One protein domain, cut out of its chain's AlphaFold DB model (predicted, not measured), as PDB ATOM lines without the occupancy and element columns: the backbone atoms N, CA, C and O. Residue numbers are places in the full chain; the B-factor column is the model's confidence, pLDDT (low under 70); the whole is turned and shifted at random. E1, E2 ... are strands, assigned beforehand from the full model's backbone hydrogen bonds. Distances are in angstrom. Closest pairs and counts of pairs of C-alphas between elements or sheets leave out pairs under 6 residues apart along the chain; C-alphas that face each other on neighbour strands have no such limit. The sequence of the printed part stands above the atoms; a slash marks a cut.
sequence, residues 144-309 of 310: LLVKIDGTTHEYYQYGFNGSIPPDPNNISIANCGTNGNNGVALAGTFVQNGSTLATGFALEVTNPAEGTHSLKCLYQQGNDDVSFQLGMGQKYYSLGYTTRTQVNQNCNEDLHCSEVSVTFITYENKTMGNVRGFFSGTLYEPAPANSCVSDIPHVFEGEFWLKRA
ATOM      1  N   LEU A 144     154.024 141.284 141.019       97.31
ATOM      2  CA  LEU A 144     154.975 140.412 141.693       97.31
ATOM      3  C   LEU A 144     156.073 141.296 142.293       97.31
ATOM      4  O   LEU A 144     156.743 142.036 141.571       97.31
ATOM      5  N   LEU A 145     156.251 141.218 143.608       96.81
ATOM      6  CA  LEU A 145     157.328 141.877 144.339       96.81
ATOM      7  C   LEU A 145     158.317 140.809 144.793       96.81
ATOM      8  O   LEU A 145     157.931 139.854 145.461       96.81
ATOM      9  N   VAL A 146     159.586 140.982 144.443       97.19
ATOM     10  CA  VAL A 146     160.686 140.099 144.843       97.19
ATOM     11  C   VAL A 146     161.713 140.936 145.577       97.19
ATOM     12  O   VAL A 146     162.164 141.948 145.055       97.19
ATOM     13  N   LYS A 147     162.116 140.518 146.768       95.94
ATOM     14  CA  LYS A 147     163.118 141.203 147.569       95.94
ATOM     15  C   LYS A 147     164.296 140.276 147.830       95.94
ATOM     16  O   LYS A 147     164.121 139.189 148.371       95.94
ATOM     17  N   ILE A 148     165.485 140.730 147.440       95.44
ATOM     18  CA  ILE A 148     166.758 140.043 147.670       95.44
ATOM     19  C   ILE A 148     167.643 140.952 148.517       95.44
ATOM     20  O   ILE A 148     167.890 142.097 148.138       95.44
ATOM     21  N   ASP A 149     168.080 140.464 149.678       94.25
ATOM     22  CA  ASP A 149     168.954 141.187 150.616       94.25
ATOM     23  C   ASP A 149     168.501 142.628 150.906       94.25
ATOM     24  O   ASP A 149     169.289 143.573 150.944       94.25
ATOM     25  N   GLY A 150     167.191 142.833 151.064       88.88
ATOM     26  CA  GLY A 150     166.636 144.167 151.302       88.88
ATOM     27  C   GLY A 150     166.220 144.932 150.041       88.88
ATOM     28  O   GLY A 150     165.361 145.809 150.135       88.88
ATOM     29  N   THR A 151     166.760 144.588 148.870       92.81
ATOM     30  CA  THR A 151     166.490 145.282 147.601       92.81
ATOM     31  C   THR A 151     165.224 144.746 146.951       92.81
ATOM     32  O   THR A 151     165.131 143.554 146.673       92.81
ATOM     33  N   THR A 152     164.247 145.621 146.700       93.25
ATOM     34  CA  THR A 152     162.957 145.242 146.101       93.25
ATOM     35  C   THR A 152     162.977 145.409 144.584       93.25
ATOM     36  O   THR A 152     163.349 146.461 144.065       93.25
ATOM     37  N   HIS A 153     162.515 144.378 143.889       94.62
ATOM     38  CA  HIS A 153     162.293 144.302 142.455       94.62
ATOM     39  C   HIS A 153     160.797 144.141 142.206       94.62
ATOM     40  O   HIS A 153     160.154 143.253 142.768       94.62
ATOM     41  N   GLU A 154     160.239 145.005 141.366       94.12
ATOM     42  CA  GLU A 154     158.804 145.043 141.105       94.12
ATOM     43  C   GLU A 154     158.512 144.695 139.655       94.12
ATOM     44  O   GLU A 154     159.127 145.239 138.735       94.12
ATOM     45  N   TYR A 155     157.532 143.822 139.470       95.62
ATOM     46  CA  TYR A 155     157.068 143.355 138.176       95.62
ATOM     47  C   TYR A 155     155.546 143.459 138.118       95.62
ATOM     48  O   TYR A 155     154.862 143.228 139.117       95.62
ATOM     49  N   TYR A 156     155.006 143.773 136.942       94.50
ATOM     50  CA  TYR A 156     153.569 143.963 136.754       94.50
ATOM     51  C   TYR A 156     153.038 143.081 135.638       94.50
ATOM     52  O   TYR A 156     153.680 142.917 134.603       94.50
ATOM     53  N   GLN A 157     151.846 142.528 135.834       93.62
ATOM     54  CA  GLN A 157     151.183 141.775 134.780       93.62
ATOM     55  C   GLN A 157     150.306 142.711 133.950       93.62
ATOM     56  O   GLN A 157     149.406 143.379 134.465       93.62
ATOM     57  N   TYR A 158     150.584 142.758 132.651       90.44
ATOM     58  CA  TYR A 158     149.881 143.610 131.695       90.44
ATOM     59  C   TYR A 158     148.855 142.808 130.884       90.44
ATOM     60  O   TYR A 158     148.932 141.586 130.797       90.44
ATOM     61  N   GLY A 159     147.879 143.497 130.287       85.75
ATOM     62  CA  GLY A 159     146.919 142.907 129.341       85.75
ATOM     63  C   GLY A 159     145.649 142.291 129.943       85.75
ATOM     64  O   GLY A 159     144.668 142.142 129.223       85.75
ATOM     65  N   PHE A 160     145.595 142.007 131.248       82.50
ATOM     66  CA  PHE A 160     144.395 141.430 131.882       82.50
ATOM     67  C   PHE A 160     143.347 142.473 132.287       82.50
ATOM     68  O   PHE A 160     142.152 142.207 132.199       82.50
ATOM     69  N   ASN A 161     143.790 143.666 132.695       73.38
ATOM     70  CA  ASN A 161     142.925 144.750 133.180       73.38
ATOM     71  C   ASN A 161     143.047 146.018 132.315       73.38
ATOM     72  O   ASN A 161     142.864 147.134 132.794       73.38
ATOM     73  N   GLY A 162     143.430 145.861 131.042       73.19
ATOM     74  CA  GLY A 162     143.697 146.984 130.132       73.19
ATOM     75  C   GLY A 162     144.975 147.771 130.455       73.19
ATOM     76  O   GLY A 162     145.251 148.778 129.805       73.19
ATOM     77  N   SER A 163     145.764 147.320 131.434       79.75
ATOM     78  CA  SER A 163     147.079 147.874 131.740       79.75
ATOM     79  C   SER A 163     148.067 147.558 130.616       79.75
ATOM     80  O   SER A 163     148.143 146.427 130.129       79.75
ATOM     81  N   ILE A 164     148.848 148.565 130.227       82.75
ATOM     82  CA  ILE A 164     149.963 148.446 129.284       82.75
ATOM     83  C   ILE A 164     151.249 148.949 129.949       82.75
ATOM     84  O   ILE A 164     151.162 149.792 130.852       82.75
ATOM     85  N   PRO A 165     152.431 148.470 129.525       85.19
ATOM     86  CA  PRO A 165     153.694 149.017 129.997       85.19
ATOM     87  C   PRO A 165     153.762 150.530 129.737       85.19
ATOM     88  O   PRO A 165     153.494 150.957 128.611       85.19
ATOM     89  N   PRO A 166     154.110 151.352 130.743       83.94
ATOM     90  CA  PRO A 166     154.189 152.802 130.576       83.94
ATOM     91  C   PRO A 166     155.364 153.224 129.685       83.94
ATOM     92  O   PRO A 166     155.259 154.215 128.965       83.94
ATOM     93  N   ASP A 167     156.462 152.465 129.717       88.38
ATOM     94  CA  ASP A 167     157.635 152.654 128.867       88.38
ATOM     95  C   ASP A 167     157.951 151.342 128.129       88.38
ATOM     96  O   ASP A 167     158.352 150.365 128.767       88.38
ATOM     97  N   PRO A 168     157.797 151.286 126.794       84.38
ATOM     98  CA  PRO A 168     158.090 150.086 126.015       84.38
ATOM     99  C   PRO A 168     159.589 149.743 125.946       84.38
ATOM    100  O   PRO A 168     159.936 148.651 125.506       84.38
ATOM    101  N   ASN A 169     160.489 150.638 126.363       88.88
ATOM    102  CA  ASN A 169     161.925 150.368 126.405       88.88
ATOM    103  C   ASN A 169     162.404 149.906 127.788       88.88
ATOM    104  O   ASN A 169     163.477 149.317 127.882       88.88
ATOM    105  N   ASN A 170     161.638 150.155 128.852       92.25
ATOM    106  CA  ASN A 170     161.984 149.780 130.223       92.25
ATOM    107  C   ASN A 170     160.814 149.016 130.850       92.25
ATOM    108  O   ASN A 170     160.000 149.573 131.587       92.25
ATOM    109  N   ILE A 171     160.710 147.730 130.510       91.75
ATOM    110  CA  ILE A 171     159.537 146.910 130.816       91.75
ATOM    111  C   ILE A 171     159.853 145.961 131.968       91.75
ATOM    112  O   ILE A 171     160.634 145.026 131.799       91.75
ATOM    113  N   SER A 172     159.183 146.158 133.106       94.12
ATOM    114  CA  SER A 172     159.091 145.173 134.191       94.12
ATOM    115  C   SER A 172     157.782 144.399 134.090       94.12
ATOM    116  O   SER A 172     156.722 144.926 134.437       94.12
ATOM    117  N   ILE A 173     157.849 143.159 133.616       94.44
ATOM    118  CA  ILE A 173     156.694 142.291 133.376       94.44
ATOM    119  C   ILE A 173     156.670 141.107 134.340       94.44
ATOM    120  O   ILE A 173     157.705 140.516 134.635       94.44
ATOM    121  N   ALA A 174     155.475 140.758 134.809       96.25
ATOM    122  CA  ALA A 174     155.185 139.522 135.519       96.25
ATOM    123  C   ALA A 174     154.227 138.658 134.694       96.25
ATOM    124  O   ALA A 174     153.296 139.182 134.084       96.25
ATOM    125  N   ASN A 175     154.416 137.344 134.722       94.94
ATOM    126  CA  ASN A 175     153.514 136.364 134.130       94.94
ATOM    127  C   ASN A 175     153.238 135.229 135.117       94.94
ATOM    128  O   ASN A 175     154.075 134.902 135.957       94.94
ATOM    129  N   CYS A 176     152.062 134.624 134.987       95.75
ATOM    130  CA  CYS A 176     151.659 133.431 135.716       95.75
ATOM    131  C   CYS A 176     150.997 132.462 134.734       95.75
ATOM    132  O   CYS A 176     150.085 132.863 134.009       95.75
ATOM    133  N   GLY A 177     151.441 131.210 134.717       93.50
ATOM    134  CA  GLY A 177     150.924 130.162 133.834       93.50
ATOM    135  C   GLY A 177     151.106 128.773 134.438       93.50
ATOM    136  O   GLY A 177     151.565 128.638 135.578       93.50
ATOM    137  N   THR A 178     150.741 127.730 133.695       88.62
ATOM    138  CA  THR A 178     151.099 126.353 134.073       88.62
ATOM    139  C   THR A 178     152.547 126.017 133.710       88.62
ATOM    140  O   THR A 178     153.073 126.503 132.711       88.62
ATOM    141  N   ASN A 179     153.176 125.118 134.469       81.75
ATOM    142  CA  ASN A 179     154.469 124.522 134.096       81.75
ATOM    143  C   ASN A 179     154.324 123.173 133.350       81.75
ATOM    144  O   ASN A 179     155.259 122.379 133.298       81.75
ATOM    145  N   GLY A 180     153.130 122.856 132.828       73.88
ATOM    146  CA  GLY A 180     152.838 121.598 132.121       73.88
ATOM    147  C   GLY A 180     152.700 120.338 132.997       73.88
ATOM    148  O   GLY A 180     152.083 119.373 132.555       73.88
ATOM    149  N   ASN A 181     153.178 120.348 134.247       71.06
ATOM    150  CA  ASN A 181     153.191 119.194 135.162       71.06
ATOM    151  C   ASN A 181     152.239 119.368 136.359       71.06
ATOM    152  O   ASN A 181     152.602 119.079 137.499       71.06
ATOM    153  N   ASN A 182     151.021 119.874 136.121       78.56
ATOM    154  CA  ASN A 182     150.071 120.238 137.188       78.56
ATOM    155  C   ASN A 182     150.675 121.214 138.225       78.56
ATOM    156  O   ASN A 182     150.312 121.202 139.400       78.56
ATOM    157  N   GLY A 183     151.632 122.035 137.797       88.69
ATOM    158  CA  GLY A 183     152.251 123.075 138.602       88.69
ATOM    159  C   GLY A 183     151.954 124.471 138.073       88.69
ATOM    160  O   GLY A 183     151.402 124.653 136.984       88.69
ATOM    161  N   VAL A 184     152.331 125.462 138.872       94.31
ATOM    162  CA  VAL A 184     152.235 126.883 138.541       94.31
ATOM    163  C   VAL A 184     153.635 127.454 138.370       94.31
ATOM    164  O   VAL A 184     154.524 127.162 139.168       94.31
ATOM    165  N   ALA A 185     153.815 128.269 137.335       95.56
ATOM    166  CA  ALA A 185     155.026 129.034 137.093       95.56
ATOM    167  C   ALA A 185     154.713 130.527 137.213       95.56
ATOM    168  O   ALA A 185     153.779 131.024 136.577       95.56
ATOM    169  N   LEU A 186     155.489 131.237 138.029       96.81
ATOM    170  CA  LEU A 186     155.511 132.693 138.097       96.81
ATOM    171  C   LEU A 186     156.841 133.168 137.524       96.81
ATOM    172  O   LEU A 186     157.893 132.696 137.945       96.81
ATOM    173  N   ALA A 187     156.803 134.124 136.605       96.81
ATOM    174  CA  ALA A 187     158.005 134.707 136.028       96.81
ATOM    175  C   ALA A 187     157.964 136.227 136.147       96.81
ATOM    176  O   ALA A 187     156.950 136.844 135.831       96.81
ATOM    177  N   GLY A 188     159.068 136.825 136.583       97.12
ATOM    178  CA  GLY A 188     159.307 138.265 136.578       97.12
ATOM    179  C   GLY A 188     160.483 138.584 135.665       97.12
ATOM    180  O   GLY A 188     161.496 137.889 135.676       97.12
ATOM    181  N   THR A 189     160.380 139.617 134.843       95.88
ATOM    182  CA  THR A 189     161.479 140.045 133.974       95.88
ATOM    183  C   THR A 189     161.495 141.555 133.870       95.88
ATOM    184  O   THR A 189     160.469 142.167 133.583       95.88
ATOM    185  N   PHE A 190     162.662 142.156 134.075       95.81
ATOM    186  CA  PHE A 190     162.902 143.561 133.793       95.81
ATOM    187  C   PHE A 190     163.898 143.687 132.646       95.81
ATOM    188  O   PHE A 190     165.044 143.242 132.754       95.81
ATOM    189  N   VAL A 191     163.453 144.300 131.553       92.94
ATOM    190  CA  VAL A 191     164.280 144.623 130.389       92.94
ATOM    191  C   VAL A 191     164.505 146.128 130.342       92.94
ATOM    192  O   VAL A 191     163.548 146.895 130.383       92.94
ATOM    193  N   GLN A 192     165.766 146.537 130.228       92.31
ATOM    194  CA  GLN A 192     166.196 147.917 130.024       92.31
ATOM    195  C   GLN A 192     166.587 148.159 128.568       92.31
ATOM    196  O   GLN A 192     167.160 147.288 127.906       92.31
ATOM    197  N   ASN A 193     166.335 149.377 128.087       89.75
ATOM    198  CA  ASN A 193     166.670 149.820 126.731       89.75
ATOM    199  C   ASN A 193     166.188 148.859 125.622       89.75
ATOM    200  O   ASN A 193     166.861 148.672 124.613       89.75
ATOM    201  N   GLY A 194     165.040 148.213 125.831       83.69
ATOM    202  CA  GLY A 194     164.355 147.357 124.861       83.69
ATOM    203  C   GLY A 194     164.931 145.949 124.670       83.69
ATOM    204  O   GLY A 194     164.234 145.100 124.120       83.69
ATOM    205  N   SER A 195     166.156 145.658 125.122       85.62
ATOM    206  CA  SER A 195     166.785 144.347 124.873       85.62
ATOM    207  C   SER A 195     167.661 143.799 125.997       85.62
ATOM    208  O   SER A 195     168.023 142.624 125.963       85.62
ATOM    209  N   THR A 196     168.046 144.614 126.977       90.50
ATOM    210  CA  THR A 196     168.992 144.187 128.013       90.50
ATOM    211  C   THR A 196     168.237 143.656 129.217       90.50
ATOM    212  O   THR A 196     167.580 144.422 129.917       90.50
ATOM    213  N   LEU A 197     168.357 142.356 129.496       90.81
ATOM    214  CA  LEU A 197     167.876 141.791 130.755       90.81
ATOM    215  C   LEU A 197     168.615 142.465 131.915       90.81
ATOM    216  O   LEU A 197     169.835 142.337 132.027       90.81
ATOM    217  N   ALA A 198     167.870 143.162 132.765       94.31
ATOM    218  CA  ALA A 198     168.378 143.785 133.977       94.31
ATOM    219  C   ALA A 198     168.126 142.895 135.195       94.31
ATOM    220  O   ALA A 198     169.039 142.703 135.992       94.31
ATOM    221  N   THR A 199     166.930 142.307 135.313       96.44
ATOM    222  CA  THR A 199     166.634 141.282 136.324       96.44
ATOM    223  C   THR A 199     165.668 140.224 135.805       96.44
ATOM    224  O   THR A 199     164.810 140.510 134.968       96.44
ATOM    225  N   GLY A 200     165.799 139.002 136.314       96.38
ATOM    226  CA  GLY A 200     164.908 137.882 136.032       96.38
ATOM    227  C   GLY A 200     164.550 137.139 137.313       96.38
ATOM    228  O   GLY A 200     165.370 137.037 138.221       96.38
ATOM    229  N   PHE A 201     163.326 136.639 137.384       97.56
ATOM    230  CA  PHE A 201     162.827 135.815 138.472       97.56
ATOM    231  C   PHE A 201     161.974 134.688 137.904       97.56
ATOM    232  O   PHE A 201     161.143 134.938 137.028       97.56
ATOM    233  N   ALA A 202     162.136 133.484 138.439       96.62
ATOM    234  CA  ALA A 202     161.256 132.359 138.172       96.62
ATOM    235  C   ALA A 202     160.946 131.623 139.479       96.62
ATOM    236  O   ALA A 202     161.835 131.402 140.298       96.62
ATOM    237  N   LEU A 203     159.682 131.250 139.657       97.06
ATOM    238  CA  LEU A 203     159.203 130.359 140.708       97.06
ATOM    239  C   LEU A 203     158.317 129.311 140.053       97.06
ATOM    240  O   LEU A 203     157.287 129.649 139.469       97.06
ATOM    241  N   GLU A 204     158.686 128.051 140.200       95.62
ATOM    242  CA  GLU A 204     157.912 126.908 139.746       95.62
ATOM    243  C   GLU A 204     157.539 126.051 140.947       95.62
ATOM    244  O   GLU A 204     158.397 125.625 141.718       95.62
ATOM    245  N   VAL A 205     156.240 125.808 141.110       95.06
ATOM    246  CA  VAL A 205     155.711 124.997 142.208       95.06
ATOM    247  C   VAL A 205     154.869 123.882 141.632       95.06
ATOM    248  O   VAL A 205     153.898 124.122 140.908       95.06
ATOM    249  N   THR A 206     155.223 122.654 141.971       92.69
ATOM    250  CA  THR A 206     154.475 121.455 141.614       92.69
ATOM    251  C   THR A 206     153.336 121.207 142.594       92.69
ATOM    252  O   THR A 206     153.471 121.394 143.798       92.69
ATOM    253  N   ASN A 207     152.181 120.783 142.069       90.19
ATOM    254  CA  ASN A 207     150.966 120.516 142.850       90.19
ATOM    255  C   ASN A 207     150.574 121.645 143.833       90.19
ATOM    256  O   ASN A 207     150.319 121.370 145.009       90.19
ATOM    257  N   PRO A 208     150.510 122.911 143.379       92.19
ATOM    258  CA  PRO A 208     150.139 124.031 144.231       92.19
ATOM    259  C   PRO A 208     148.716 123.861 144.776       92.19
ATOM    260  O   PRO A 208     147.793 123.429 144.079       92.19
ATOM    261  N   ALA A 209     148.542 124.251 146.032       93.12
ATOM    262  CA  ALA A 209     147.260 124.322 146.718       93.12
ATOM    263  C   ALA A 209     147.278 125.501 147.697       93.12
ATOM    264  O   ALA A 209     148.346 125.995 148.051       93.12
ATOM    265  N   GLU A 210     146.113 125.946 148.158       96.25
ATOM    266  CA  GLU A 210     146.053 126.954 149.220       96.25
ATOM    267  C   GLU A 210     146.756 126.456 150.494       96.25
ATOM    268  O   GLU A 210     146.693 125.274 150.836       96.25
ATOM    269  N   GLY A 211     147.446 127.366 151.183       95.12
ATOM    270  CA  GLY A 211     148.291 127.060 152.337       95.12
ATOM    271  C   GLY A 211     149.788 127.194 152.056       95.12
ATOM    272  O   GLY A 211     150.202 127.645 150.985       95.12
ATOM    273  N   THR A 212     150.593 126.853 153.063       96.31
ATOM    274  CA  THR A 212     152.057 126.970 153.041       96.31
ATOM    275  C   THR A 212     152.709 125.657 152.629       96.31
ATOM    276  O   THR A 212     152.410 124.607 153.194       96.31
ATOM    277  N   HIS A 213     153.647 125.739 151.690       93.50
ATOM    278  CA  HIS A 213     154.401 124.619 151.138       93.50
ATOM    279  C   HIS A 213     155.889 124.923 151.205       93.50
ATOM    280  O   HIS A 213     156.317 126.021 150.845       93.50
ATOM    281  N   SER A 214     156.681 123.949 151.638       94.62
ATOM    282  CA  SER A 214     158.133 123.983 151.467       94.62
ATOM    283  C   SER A 214     158.481 123.487 150.070       94.62
ATOM    284  O   SER A 214     158.003 122.427 149.666       94.62
ATOM    285  N   LEU A 215     159.317 124.238 149.357       93.94
ATOM    286  CA  LEU A 215     159.765 123.870 148.021       93.94
ATOM    287  C   LEU A 215     160.790 122.743 148.092       93.94
ATOM    288  O   LEU A 215     161.673 122.742 148.950       93.94
ATOM    289  N   LYS A 216     160.684 121.794 147.164       91.19
ATOM    290  CA  LYS A 216     161.609 120.670 147.031       91.19
ATOM    291  C   LYS A 216     162.285 120.725 145.670       91.19
ATOM    292  O   LYS A 216     161.646 120.501 144.646       91.19
ATOM    293  N   CYS A 217     163.590 120.969 145.678       90.81
ATOM    294  CA  CYS A 217     164.408 120.943 144.468       90.81
ATOM    295  C   CYS A 217     164.848 119.515 144.102       90.81
ATOM    296  O   CYS A 217     164.618 118.556 144.852       90.81
ATOM    297  N   LEU A 218     165.555 119.379 142.976       88.69
ATOM    298  CA  LEU A 218     166.038 118.098 142.449       88.69
ATOM    299  C   LEU A 218     166.828 117.263 143.476       88.69
ATOM    300  O   LEU A 218     166.665 116.044 143.536       88.69
ATOM    301  N   TYR A 219     167.639 117.900 144.330       86.94
ATOM    302  CA  TYR A 219     168.453 117.210 145.343       86.94
ATOM    303  C   TYR A 219     167.636 116.607 146.501       86.94
ATOM    304  O   TYR A 219     168.162 115.820 147.283       86.94
ATOM    305  N   GLN A 220     166.340 116.917 146.587       87.06
ATOM    306  CA  GLN A 220     165.377 116.295 147.502       87.06
ATOM    307  C   GLN A 220     164.287 115.510 146.753       87.06
ATOM    308  O   GLN A 220     163.199 115.298 147.288       87.06
ATOM    309  N   GLN A 221     164.572 115.063 145.521       86.06
ATOM    310  CA  GLN A 221     163.615 114.356 144.656       86.06
ATOM    311  C   GLN A 221     162.338 115.168 144.368       86.06
ATOM    312  O   GLN A 221     161.269 114.596 144.150       86.06
ATOM    313  N   GLY A 222     162.436 116.499 144.399       87.38
ATOM    314  CA  GLY A 222     161.365 117.401 143.995       87.38
ATOM    315  C   GLY A 222     161.647 118.057 142.646       87.38
ATOM    316  O   GLY A 222     162.745 117.952 142.103       87.38
ATOM    317  N   ASN A 223     160.627 118.727 142.118       89.75
ATOM    318  CA  ASN A 223     160.658 119.420 140.829       89.75
ATOM    319  C   ASN A 223     160.275 120.901 140.976       89.75
ATOM    320  O   ASN A 223     159.918 121.536 139.989       89.75
ATOM    321  N   ASP A 224     160.282 121.426 142.202       94.06
ATOM    322  CA  ASP A 224     160.087 122.851 142.434       94.06
ATOM    323  C   ASP A 224     161.400 123.579 142.153       94.06
ATOM    324  O   ASP A 224     162.487 123.049 142.416       94.06
ATOM    325  N   ASP A 225     161.301 124.807 141.663       93.88
ATOM    326  CA  ASP A 225     162.470 125.636 141.414       93.88
ATOM    327  C   ASP A 225     162.195 127.095 141.753       93.88
ATOM    328  O   ASP A 225     161.074 127.595 141.639       93.88
ATOM    329  N   VAL A 226     163.249 127.779 142.181       96.06
ATOM    330  CA  VAL A 226     163.266 129.226 142.341       96.06
ATOM    331  C   VAL A 226     164.608 129.725 141.883       96.06
ATOM    332  O   VAL A 226     165.650 129.260 142.353       96.06
ATOM    333  N   SER A 227     164.567 130.731 141.026       95.88
ATOM    334  CA  SER A 227     165.765 131.415 140.602       95.88
ATOM    335  C   SER A 227     165.579 132.915 140.493       95.88
ATOM    336  O   SER A 227     164.492 133.439 140.236       95.88
ATOM    337  N   PHE A 228     166.686 133.615 140.705       97.25
ATOM    338  CA  PHE A 228     166.780 135.048 140.508       97.25
ATOM    339  C   PHE A 228     168.088 135.388 139.800       97.25
ATOM    340  O   PHE A 228     169.133 134.818 140.092       97.25
ATOM    341  N   GLN A 229     168.041 136.338 138.875       95.56
ATOM    342  CA  GLN A 229     169.189 136.736 138.072       95.56
ATOM    343  C   GLN A 229     169.313 138.257 138.019       95.56
ATOM    344  O   GLN A 229     168.339 138.950 137.726       95.56
ATOM    345  N   LEU A 230     170.528 138.774 138.211       92.00
ATOM    346  CA  LEU A 230     170.867 140.192 138.049       92.00
ATOM    347  C   LEU A 230     171.385 140.477 136.636       92.00
ATOM    348  O   LEU A 230     172.516 140.877 136.432       92.00
ATOM    349  N   GLY A 231     170.563 140.252 135.622       88.00
ATOM    350  CA  GLY A 231     170.944 140.520 134.241       88.00
ATOM    351  C   GLY A 231     171.837 139.445 133.625       88.00
ATOM    352  O   GLY A 231     172.303 138.501 134.268       88.00
ATOM    353  N   MET A 232     172.010 139.534 132.309       80.31
ATOM    354  CA  MET A 232     172.572 138.434 131.526       80.31
ATOM    355  C   MET A 232     174.049 138.177 131.867       80.31
ATOM    356  O   MET A 232     174.888 139.060 131.706       80.31
ATOM    357  N   GLY A 233     174.363 136.960 132.325       75.38
ATOM    358  CA  GLY A 233     175.728 136.538 132.667       75.38
ATOM    359  C   GLY A 233     176.307 137.142 133.953       75.38
ATOM    360  O   GLY A 233     177.503 136.990 134.190       75.38
ATOM    361  N   GLN A 234     175.500 137.834 134.762       86.12
ATOM    362  CA  GLN A 234     175.916 138.273 136.096       86.12
ATOM    363  C   GLN A 234     175.521 137.233 137.160       86.12
ATOM    364  O   GLN A 234     175.386 136.045 136.868       86.12
ATOM    365  N   LYS A 235     175.337 137.693 138.402       90.25
ATOM    366  CA  LYS A 235     174.931 136.879 139.542       90.25
ATOM    367  C   LYS A 235     173.599 136.180 139.292       90.25
ATOM    368  O   LYS A 235     172.634 136.790 138.817       90.25
ATOM    369  N   TYR A 236     173.577 134.909 139.657       94.06
ATOM    370  CA  TYR A 236     172.433 134.019 139.589       94.06
ATOM    371  C   TYR A 236     172.270 133.365 140.953       94.06
ATOM    372  O   TYR A 236     173.258 132.917 141.529       94.06
ATOM    373  N   TYR A 237     171.044 133.331 141.456       96.12
ATOM    374  CA  TYR A 237     170.696 132.735 142.735       96.12
ATOM    375  C   TYR A 237     169.707 131.609 142.491       96.12
ATOM    376  O   TYR A 237     168.729 131.814 141.769       96.12
ATOM    377  N   SER A 238     169.931 130.450 143.100       95.75
ATOM    378  CA  SER A 238     169.053 129.286 142.944       95.75
ATOM    379  C   SER A 238     168.662 128.638 144.259       95.75
ATOM    380  O   SER A 238     169.307 128.820 145.293       95.75
ATOM    381  N   LEU A 239     167.598 127.841 144.182       95.31
ATOM    382  CA  LEU A 239     167.130 126.967 145.251       95.31
ATOM    383  C   LEU A 239     168.146 125.861 145.591       95.31
ATOM    384  O   LEU A 239     168.326 125.524 146.759       95.31
ATOM    385  N   GLY A 240     168.796 125.282 144.577       95.00
ATOM    386  CA  GLY A 240     169.877 124.313 144.759       95.00
ATOM    387  C   GLY A 240     171.209 124.999 145.060       95.00
ATOM    388  O   GLY A 240     171.504 126.036 144.462       95.00
ATOM    389  N   TYR A 241     172.006 124.410 145.955       95.12
ATOM    390  CA  TYR A 241     173.309 124.947 146.352       95.12
ATOM    391  C   TYR A 241     174.316 123.858 146.729       95.12
ATOM    392  O   TYR A 241     173.940 122.737 147.089       95.12
ATOM    393  N   THR A 242     175.597 124.212 146.679       94.38
ATOM    394  CA  THR A 242     176.714 123.345 147.053       94.38
ATOM    395  C   THR A 242     177.391 123.854 148.322       94.38
ATOM    396  O   THR A 242     177.821 125.010 148.398       94.38
ATOM    397  N   THR A 243     177.559 122.974 149.311       93.75
ATOM    398  CA  THR A 243     178.513 123.201 150.401       93.75
ATOM    399  C   THR A 243     179.829 122.504 150.101       93.75
ATOM    400  O   THR A 243     179.872 121.445 149.477       93.75
ATOM    401  N   ARG A 244     180.928 123.141 150.497       92.50
ATOM    402  CA  ARG A 244     182.282 122.692 150.202       92.50
ATOM    403  C   ARG A 244     183.092 122.603 151.481       92.50
ATOM    404  O   ARG A 244     183.213 123.585 152.209       92.50
ATOM    405  N   THR A 245     183.663 121.430 151.740       90.69
ATOM    406  CA  THR A 245     184.519 121.187 152.910       90.69
ATOM    407  C   THR A 245     185.906 120.761 152.457       90.69
ATOM    408  O   THR A 245     186.060 119.791 151.711       90.69
ATOM    409  N   GLN A 246     186.938 121.461 152.930       88.38
ATOM    410  CA  GLN A 246     188.316 121.090 152.629       88.38
ATOM    411  C   GLN A 246     188.705 119.824 153.400       88.38
ATOM    412  O   GLN A 246     188.700 119.801 154.631       88.38
ATOM    413  N   VAL A 247     189.101 118.786 152.664       87.44
ATOM    414  CA  VAL A 247     189.618 117.533 153.216       87.44
ATOM    415  C   VAL A 247     190.966 117.247 152.558       87.44
ATOM    416  O   VAL A 247     191.056 116.888 151.385       87.44
ATOM    417  N   ASN A 248     192.044 117.410 153.328       86.94
ATOM    418  CA  ASN A 248     193.424 117.390 152.831       86.94
ATOM    419  C   ASN A 248     193.660 118.462 151.740       86.94
ATOM    420  O   ASN A 248     193.407 119.647 151.963       86.94
ATOM    421  N   GLN A 249     194.174 118.055 150.574       84.25
ATOM    422  CA  GLN A 249     194.372 118.912 149.395       84.25
ATOM    423  C   GLN A 249     193.155 118.924 148.453       84.25
ATOM    424  O   GLN A 249     193.206 119.570 147.411       84.25
ATOM    425  N   ASN A 250     192.076 118.223 148.815       85.38
ATOM    426  CA  ASN A 250     190.864 118.121 148.014       85.38
ATOM    427  C   ASN A 250     189.726 118.923 148.646       85.38
ATOM    428  O   ASN A 250     189.724 119.217 149.844       85.38
ATOM    429  N   CYS A 251     188.739 119.242 147.820       88.38
ATOM    430  CA  CYS A 251     187.493 119.839 148.254       88.38
ATOM    431  C   CYS A 251     186.367 118.824 148.062       88.38
ATOM    432  O   CYS A 251     186.153 118.362 146.943       88.38
ATOM    433  N   ASN A 252     185.686 118.456 149.144       91.31
ATOM    434  CA  ASN A 252     184.487 117.628 149.071       91.31
ATOM    435  C   ASN A 252     183.277 118.534 148.843       91.31
ATOM    436  O   ASN A 252     183.173 119.577 149.491       91.31
ATOM    437  N   GLU A 253     182.384 118.126 147.946       92.38
ATOM    438  CA  GLU A 253     181.175 118.865 147.587       92.38
ATOM    439  C   GLU A 253     179.930 118.091 148.027       92.38
ATOM    440  O   GLU A 253     179.794 116.913 147.696       92.38
ATOM    441  N   ASP A 254     179.018 118.772 148.715       93.19
ATOM    442  CA  ASP A 254     177.706 118.251 149.095       93.19
ATOM    443  C   ASP A 254     176.604 119.136 148.492       93.19
ATOM    444  O   ASP A 254     176.633 120.364 148.611       93.19
ATOM    445  N   LEU A 255     175.637 118.509 147.818       94.00
ATOM    446  CA  LEU A 255     174.544 119.179 147.104       94.00
ATOM    447  C   LEU A 255     173.274 119.195 147.957       94.00
ATOM    448  O   LEU A 255     172.859 118.166 148.493       94.00
ATOM    449  N   HIS A 256     172.627 120.356 148.046       94.94
ATOM    450  CA  HIS A 256     171.493 120.587 148.936       94.94
ATOM    451  C   HIS A 256     170.389 121.412 148.265       94.94
ATOM    452  O   HIS A 256     170.635 122.172 147.329       94.94
ATOM    453  N   CYS A 257     169.164 121.291 148.783       94.25
ATOM    454  CA  CYS A 257     168.080 122.233 148.505       94.25
ATOM    455  C   CYS A 257     167.953 123.213 149.664       94.25
ATOM    456  O   CYS A 257     167.977 122.799 150.824       94.25
ATOM    457  N   SER A 258     167.790 124.490 149.345       93.81
ATOM    458  CA  SER A 258     167.521 125.527 150.330       93.81
ATOM    459  C   SER A 258     166.131 125.391 150.952       93.81
ATOM    460  O   SER A 258     165.194 124.874 150.340       93.81
ATOM    461  N   GLU A 259     165.989 125.918 152.164       90.50
ATOM    462  CA  GLU A 259     164.708 126.070 152.841       90.50
ATOM    463  C   GLU A 259     163.969 127.295 152.289       90.50
ATOM    464  O   GLU A 259     164.152 128.429 152.739       90.50
ATOM    465  N   VAL A 260     163.124 127.062 151.285       95.69
ATOM    466  CA  VAL A 260     162.205 128.066 150.738       95.69
ATOM    467  C   VAL A 260     160.772 127.616 150.962       95.69
ATOM    468  O   VAL A 260     160.427 126.450 150.777       95.69
ATOM    469  N   SER A 261     159.924 128.561 151.354       96.50
ATOM    470  CA  SER A 261     158.494 128.356 151.533       96.50
ATOM    471  C   SER A 261     157.695 129.288 150.634       96.50
ATOM    472  O   SER A 261     158.072 130.440 150.413       96.50
ATOM    473  N   VAL A 262     156.567 128.791 150.139       97.50
ATOM    474  CA  VAL A 262     155.551 129.563 149.426       97.50
ATOM    475  C   VAL A 262     154.214 129.354 150.117       97.50
ATOM    476  O   VAL A 262     153.856 128.238 150.478       97.50
ATOM    477  N   THR A 263     153.460 130.426 150.316       97.81
ATOM    478  CA  THR A 263     152.096 130.370 150.833       97.81
ATOM    479  C   THR A 263     151.140 130.900 149.787       97.81
ATOM    480  O   THR A 263     151.186 132.082 149.450       97.81
ATOM    481  N   PHE A 264     150.240 130.046 149.308       97.12
ATOM    482  CA  PHE A 264     149.136 130.460 148.451       97.12
ATOM    483  C   PHE A 264     147.942 130.844 149.326       97.12
ATOM    484  O   PHE A 264     147.337 130.002 149.985       97.12
ATOM    485  N   ILE A 265     147.606 132.132 149.327       96.12
ATOM    486  CA  ILE A 265     146.387 132.663 149.953       96.12
ATOM    487  C   ILE A 265     145.176 132.358 149.069       96.12
ATOM    488  O   ILE A 265     144.081 132.124 149.565       96.12
ATOM    489  N   THR A 266     145.367 132.406 147.751       96.38
ATOM    490  CA  THR A 266     144.342 132.073 146.762       96.38
ATOM    491  C   THR A 266     145.008 131.334 145.617       96.38
ATOM    492  O   THR A 266     145.996 131.827 145.064       96.38
ATOM    493  N   TYR A 267     144.468 130.172 145.255       95.31
ATOM    494  CA  TYR A 267     144.914 129.420 144.085       95.31
ATOM    495  C   TYR A 267     143.722 128.868 143.302       95.31
ATOM    496  O   TYR A 267     143.143 127.834 143.632       95.31
ATOM    497  N   GLU A 268     143.357 129.558 142.225       94.06
ATOM    498  CA  GLU A 268     142.298 129.114 141.325       94.06
ATOM    499  C   GLU A 268     142.889 128.314 140.154       94.06
ATOM    500  O   GLU A 268     143.427 128.890 139.206       94.06
ATOM    501  N   ASN A 269     142.754 126.982 140.184       90.75
ATOM    502  CA  ASN A 269     143.273 126.094 139.135       90.75
ATOM    503  C   ASN A 269     142.425 126.127 137.841       90.75
ATOM    504  O   ASN A 269     141.798 125.139 137.459       90.75
ATOM    505  N   LYS A 270     142.372 127.280 137.173       90.31
ATOM    506  CA  LYS A 270     141.681 127.502 135.895       90.31
ATOM    507  C   LYS A 270     142.323 128.667 135.138       90.31
ATOM    508  O   LYS A 270     142.951 129.535 135.742       90.31
ATOM    509  N   THR A 271     142.119 128.720 133.827       89.25
ATOM    510  CA  THR A 271     142.493 129.876 133.000       89.25
ATOM    511  C   THR A 271     141.855 131.154 133.555       89.25
ATOM    512  O   THR A 271     140.691 131.143 133.963       89.25
ATOM    513  N   MET A 272     142.614 132.252 133.592       90.94
ATOM    514  CA  MET A 272     142.262 133.531 134.233       90.94
ATOM    515  C   MET A 272     142.028 133.451 135.752       90.94
ATOM    516  O   MET A 272     141.521 134.411 136.340       90.94
ATOM    517  N   GLY A 273     142.372 132.328 136.387       93.44
ATOM    518  CA  GLY A 273     142.269 132.144 137.828       93.44
ATOM    519  C   GLY A 273     143.229 133.055 138.589       93.44
ATOM    520  O   GLY A 273     144.344 133.320 138.134       93.44
ATOM    521  N   ASN A 274     142.786 133.546 139.746       95.31
ATOM    522  CA  ASN A 274     143.636 134.328 140.637       95.31
ATOM    523  C   ASN A 274     144.661 133.432 141.338       95.31
ATOM    524  O   ASN A 274     144.326 132.369 141.867       95.31
ATOM    525  N   VAL A 275     145.898 133.913 141.383       96.69
ATOM    526  CA  VAL A 275     147.011 133.285 142.089       96.69
ATOM    527  C   VAL A 275     147.635 134.352 142.978       96.69
ATOM    528  O   VAL A 275     148.202 135.331 142.493       96.69
ATOM    529  N   ARG A 276     147.463 134.200 144.291       97.25
ATOM    530  CA  ARG A 276     147.887 135.186 145.286       97.25
ATOM    531  C   ARG A 276     148.612 134.510 146.430       97.25
ATOM    532  O   ARG A 276     148.140 133.504 146.955       97.25
ATOM    533  N   GLY A 277     149.706 135.110 146.871       97.00
ATOM    534  CA  GLY A 277     150.509 134.529 147.926       97.00
ATOM    535  C   GLY A 277     151.756 135.325 148.254       97.00
ATOM    536  O   GLY A 277     151.935 136.457 147.809       97.00
ATOM    537  N   PHE A 278     152.601 134.701 149.056       97.19
ATOM    538  CA  PHE A 278     153.914 135.202 149.438       97.19
ATOM    539  C   PHE A 278     154.905 134.049 149.511       97.19
ATOM    540  O   PHE A 278     154.514 132.887 149.611       97.19
ATOM    541  N   PHE A 279     156.186 134.366 149.444       97.56
ATOM    542  CA  PHE A 279     157.266 133.397 149.554       97.56
ATOM    543  C   PHE A 279     158.399 133.977 150.392       97.56
ATOM    544  O   PHE A 279     158.571 135.195 150.472       97.56
ATOM    545  N   SER A 280     159.171 133.098 151.017       97.62
ATOM    546  CA  SER A 280     160.365 133.474 151.765       97.62
ATOM    547  C   SER A 280     161.314 132.296 151.930       97.62
ATOM    548  O   SER A 280     160.873 131.150 152.045       97.62
ATOM    549  N   GLY A 281     162.607 132.583 152.003       96.81
ATOM    550  CA  GLY A 281     163.649 131.605 152.278       96.81
ATOM    551  C   GLY A 281     165.032 132.147 151.949       96.81
ATOM    552  O   GLY A 281     165.272 133.354 152.001       96.81
ATOM    553  N   THR A 282     165.929 131.240 151.581       97.12
ATOM    554  CA  THR A 282     167.290 131.579 151.146       97.12
ATOM    555  C   THR A 282     167.497 131.121 149.705       97.12
ATOM    556  O   THR A 282     167.087 130.020 149.348       97.12
ATOM    557  N   LEU A 283     168.132 131.931 148.867       96.69
ATOM    558  CA  LEU A 283     168.677 131.488 147.579       96.69
ATOM    559  C   LEU A 283     170.200 131.587 147.629       96.69
ATOM    560  O   LEU A 283     170.737 132.325 148.450       96.69
ATOM    561  N   TYR A 284     170.897 130.854 146.767       96.69
ATOM    562  CA  TYR A 284     172.354 130.759 146.836       96.69
ATOM    563  C   TYR A 284     173.031 131.202 145.541       96.69
ATOM    564  O   TYR A 284     172.655 130.749 144.461       96.69
ATOM    565  N   GLU A 285     174.033 132.074 145.662       95.50
ATOM    566  CA  GLU A 285     174.941 132.474 144.582       95.50
ATOM    567  C   GLU A 285     176.070 131.441 144.451       95.50
ATOM    568  O   GLU A 285     176.786 131.212 145.435       95.50
ATOM    569  N   PRO A 286     176.284 130.842 143.264       92.12
ATOM    570  CA  PRO A 286     177.392 129.926 143.039       92.12
ATOM    571  C   PRO A 286     178.739 130.568 143.378       92.12
ATOM    572  O   PRO A 286     179.111 131.603 142.817       92.12
ATOM    573  N   ALA A 287     179.500 129.934 144.268       88.00
ATOM    574  CA  ALA A 287     180.861 130.367 144.551       88.00
ATOM    575  C   ALA A 287     181.817 129.988 143.399       88.00
ATOM    576  O   ALA A 287     181.572 129.022 142.668       88.00
ATOM    577  N   PRO A 288     182.948 130.701 143.224       80.69
ATOM    578  CA  PRO A 288     183.949 130.332 142.228       80.69
ATOM    579  C   PRO A 288     184.460 128.899 142.446       80.69
ATOM    580  O   PRO A 288     185.020 128.585 143.496       80.69
ATOM    581  N   ALA A 289     184.346 128.052 141.419       66.06
ATOM    582  CA  ALA A 289     184.682 126.621 141.482       66.06
ATOM    583  C   ALA A 289     186.136 126.305 141.903       66.06
ATOM    584  O   ALA A 289     186.432 125.203 142.351       66.06
ATOM    585  N   ASN A 290     187.050 127.269 141.771       70.81
ATOM    586  CA  ASN A 290     188.487 127.082 142.014       70.81
ATOM    587  C   ASN A 290     188.912 127.370 143.463       70.81
ATOM    588  O   ASN A 290     190.086 127.248 143.805       70.81
ATOM    589  N   SER A 291     187.974 127.779 144.309       70.62
ATOM    590  CA  SER A 291     188.186 128.019 145.729       70.62
ATOM    591  C   SER A 291     187.278 127.063 146.480       70.62
ATOM    592  O   SER A 291     186.098 127.018 146.157       70.62
ATOM    593  N   CYS A 292     187.796 126.286 147.438       87.44
ATOM    594  CA  CYS A 292     186.988 125.377 148.261       87.44
ATOM    595  C   CYS A 292     186.041 126.173 149.182       87.44
ATOM    596  O   CYS A 292     186.253 126.280 150.386       87.44
ATOM    597  N   VAL A 293     185.057 126.828 148.570       90.94
ATOM    598  CA  VAL A 293     184.180 127.855 149.119       90.94
ATOM    599  C   VAL A 293     182.757 127.452 148.764       90.94
ATOM    600  O   VAL A 293     182.443 127.187 147.603       90.94
ATOM    601  N   SER A 294     181.914 127.348 149.783       93.81
ATOM    602  CA  SER A 294     180.489 127.064 149.624       93.81
ATOM    603  C   SER A 294     179.772 128.225 148.946       93.81
ATOM    604  O   SER A 294     180.214 129.371 149.032       93.81
ATOM    605  N   ASP A 295     178.642 127.923 148.321       95.56
ATOM    606  CA  ASP A 295     177.788 128.936 147.709       95.56
ATOM    607  C   ASP A 295     177.283 129.949 148.752       95.56
ATOM    608  O   ASP A 295     177.131 129.642 149.941       95.56
ATOM    609  N   ILE A 296     177.063 131.187 148.311       95.12
ATOM    610  CA  ILE A 296     176.823 132.335 149.192       95.12
ATOM    611  C   ILE A 296     175.312 132.493 149.411       95.12
ATOM    612  O   ILE A 296     174.579 132.589 148.427       95.12
ATOM    613  N   PRO A 297     174.818 132.521 150.663       96.75
ATOM    614  CA  PRO A 297     173.392 132.660 150.943       96.75
ATOM    615  C   PRO A 297     172.906 134.103 150.764       96.75
ATOM    616  O   PRO A 297     173.559 135.047 151.209       96.75
ATOM    617  N   HIS A 298     171.705 134.245 150.207       96.75
ATOM    618  CA  HIS A 298     170.981 135.500 150.019       96.75
ATOM    619  C   HIS A 298     169.560 135.378 150.563       96.75
ATOM    620  O   HIS A 298     168.847 134.417 150.255       96.75
ATOM    621  N   VAL A 299     169.132 136.354 151.366       96.19
ATOM    622  CA  VAL A 299     167.781 136.352 151.939       96.19
ATOM    623  C   VAL A 299     166.791 136.746 150.855       96.19
ATOM    624  O   VAL A 299     166.943 137.782 150.205       96.19
ATOM    625  N   PHE A 300     165.760 135.928 150.696       94.62
ATOM    626  CA  PHE A 300     164.754 136.061 149.659       94.62
ATOM    627  C   PHE A 300     163.362 136.108 150.282       94.62
ATOM    628  O   PHE A 300     162.993 135.245 151.076       94.62
ATOM    629  N   GLU A 301     162.572 137.106 149.906       96.88
ATOM    630  CA  GLU A 301     161.161 137.209 150.279       96.88
ATOM    631  C   GLU A 301     160.365 137.932 149.195       96.88
ATOM    632  O   GLU A 301     160.925 138.629 148.349       96.88
ATOM    633  N   GLY A 302     159.047 137.788 149.201       96.12
ATOM    634  CA  GLY A 302     158.206 138.521 148.268       96.12
ATOM    635  C   GLY A 302     156.745 138.129 148.322       96.12
ATOM    636  O   GLY A 302     156.332 137.247 149.074       96.12
ATOM    637  N   GLU A 303     155.952 138.817 147.516       96.94
ATOM    638  CA  GLU A 303     154.515 138.603 147.410       96.94
ATOM    639  C   GLU A 303     154.027 138.801 145.983       96.94
ATOM    640  O   GLU A 303     154.631 139.514 145.180       96.94
ATOM    641  N   PHE A 304     152.918 138.149 145.660       97.38
ATOM    642  CA  PHE A 304     152.351 138.170 144.326       97.38
ATOM    643  C   PHE A 304     150.830 138.195 144.367       97.38
ATOM    644  O   PHE A 304     150.182 137.577 145.218       97.38
ATOM    645  N   TRP A 305     150.268 138.884 143.384       96.56
ATOM    646  CA  TRP A 305     148.876 138.793 142.990       96.56
ATOM    647  C   TRP A 305     148.844 138.811 141.470       96.56
ATOM    648  O   TRP A 305     149.082 139.837 140.847       96.56
ATOM    649  N   LEU A 306     148.582 137.663 140.858       96.38
ATOM    650  CA  LEU A 306     148.628 137.485 139.412       96.38
ATOM    651  C   LEU A 306     147.368 136.764 138.929       96.38
ATOM    652  O   LEU A 306     146.638 136.144 139.709       96.38
ATOM    653  N   LYS A 307     147.123 136.834 137.623       95.19
ATOM    654  CA  LYS A 307     146.164 135.992 136.916       95.19
ATOM    655  C   LYS A 307     146.886 134.964 136.067       95.19
ATOM    656  O   LYS A 307     147.848 135.287 135.371       95.19
ATOM    657  N   ARG A 308     146.384 133.734 136.073       92.94
ATOM    658  CA  ARG A 308     146.927 132.667 135.235       92.94
ATOM    659  C   ARG A 308     146.507 132.858 133.774       92.94
ATOM    660  O   ARG A 308     145.309 132.887 133.494       92.94
ATOM    661  N   ALA A 309     147.461 133.019 132.859       85.94
ATOM    662  CA  ALA A 309     147.189 133.231 131.433       85.94
ATOM    663  C   ALA A 309     146.633 131.974 130.745       85.94
ATOM    664  O   ALA A 309     145.724 132.085 129.923       85.94
TER     665      ALA A 309
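What this domain is: This is residues 144 to 309 of the 310 residues of an uncharacterized protein of Cytophagales bacterium (UniProt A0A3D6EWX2). Picture a sandwich of two twisted sheets face to face, their strands crossed at 75 degrees: six strands, E2, E1, E13, E12, E11 and E6, on one side, and five, E3, E4, E5, E7 and E8, on the other. A hairpin of E9 and E10 reaches out from one end of this sandwich, and residues 157 to 170, with no named element, make a loop toward the opposite end. The printed part has 166 residues with no named helix and thirteen named strands, E1 to E13 along the chain, and its class is all strand. Each of the three sheets is antiparallel throughout, in the orders just named. The whole is compact, with a radius of gyration of the C-alphas of 17.1 A, and its outline is elongated, spanning 62 by 37 by 27 A.

How they stand to each other: Start in the largest sheet with E12, residues 274 to 285, and E13, residues 296 to 307, a hairpin with N 283 and O 298 at 2.9 A. On the other side of E12 find E11, residues 260 to 267, with N 263 and O 278 at 2.8 A; E11, E12 and E13 form a meander, each strand the antiparallel neighbour of the one before. Beyond E11 is the edge strand E6, residues 211 to 214, with N 213 and O 262 at 2.8 A. Beyond E13 comes E1, residues 144 to 148, with N 147 and O 301 at 2.7 A, and then the edge strand E2, residues 151 to 156, in a hairpin with E1, where N 153 and O 146 are 2.7 A apart. Now look at the second sheet, where E3, residues 171 to 178, E4, residues 183 to 192, and E5, residues 196 to 206, form another meander; N 173 and O 189 are at 2.8 A, N 186 and O 203 at 2.8 A. Next are E7, residues 225 to 229, with N 202 and O 227 at 3.0 A, and E8, residues 236 to 238, with N 237 and O 228 at 2.8 A. The facing parts of the two sheets are 9.7 A centre to centre, with their best planes 7 degrees apart. The closest C-alphas of E2 and E3 are those of Tyr 155 and Ser 172, 4.8 A; of E8 and E12, those of Tyr 237 and Glu 285, 4.6 A. E8 runs on into E9, residues 240 to 247, at 93 degrees, and E9 makes a hairpin with E10, residues 250 to 257, with N 243 and O 254 at 2.9 A. E10 runs on into E11 at 16 degrees.

Where its parts are: Find C-alpha 144 at (154.975, 140.412, 141.693), where E1 begins. E13 ends at C-alpha 307, (146.164, 135.992, 136.916), after 33.2 A. E12 measures 31.6 A, E5 30.2 A, E4 29.8 A, E10 23.2 A, and E3 and E9 22.5 A each. Look for bends in E5 at residue 199, 56 degrees, in E11 at residue 264, 56 degrees, in E12 at residue 281, 67 degrees, and in E13 at residue 303, 52 degrees. E10 begins at C-alpha 250, (190.864, 118.121, 148.014).

The domain as a whole: From Gly 162 to Asn 248, the two C-alphas farthest apart, you cross 62.2 A. The printed part has no cut. The link from E2 to E3, 14 residues, is long. In the pLDDT column the mean of the printed part is 91.7, and one residue, Ala 289, is under 70 in this model.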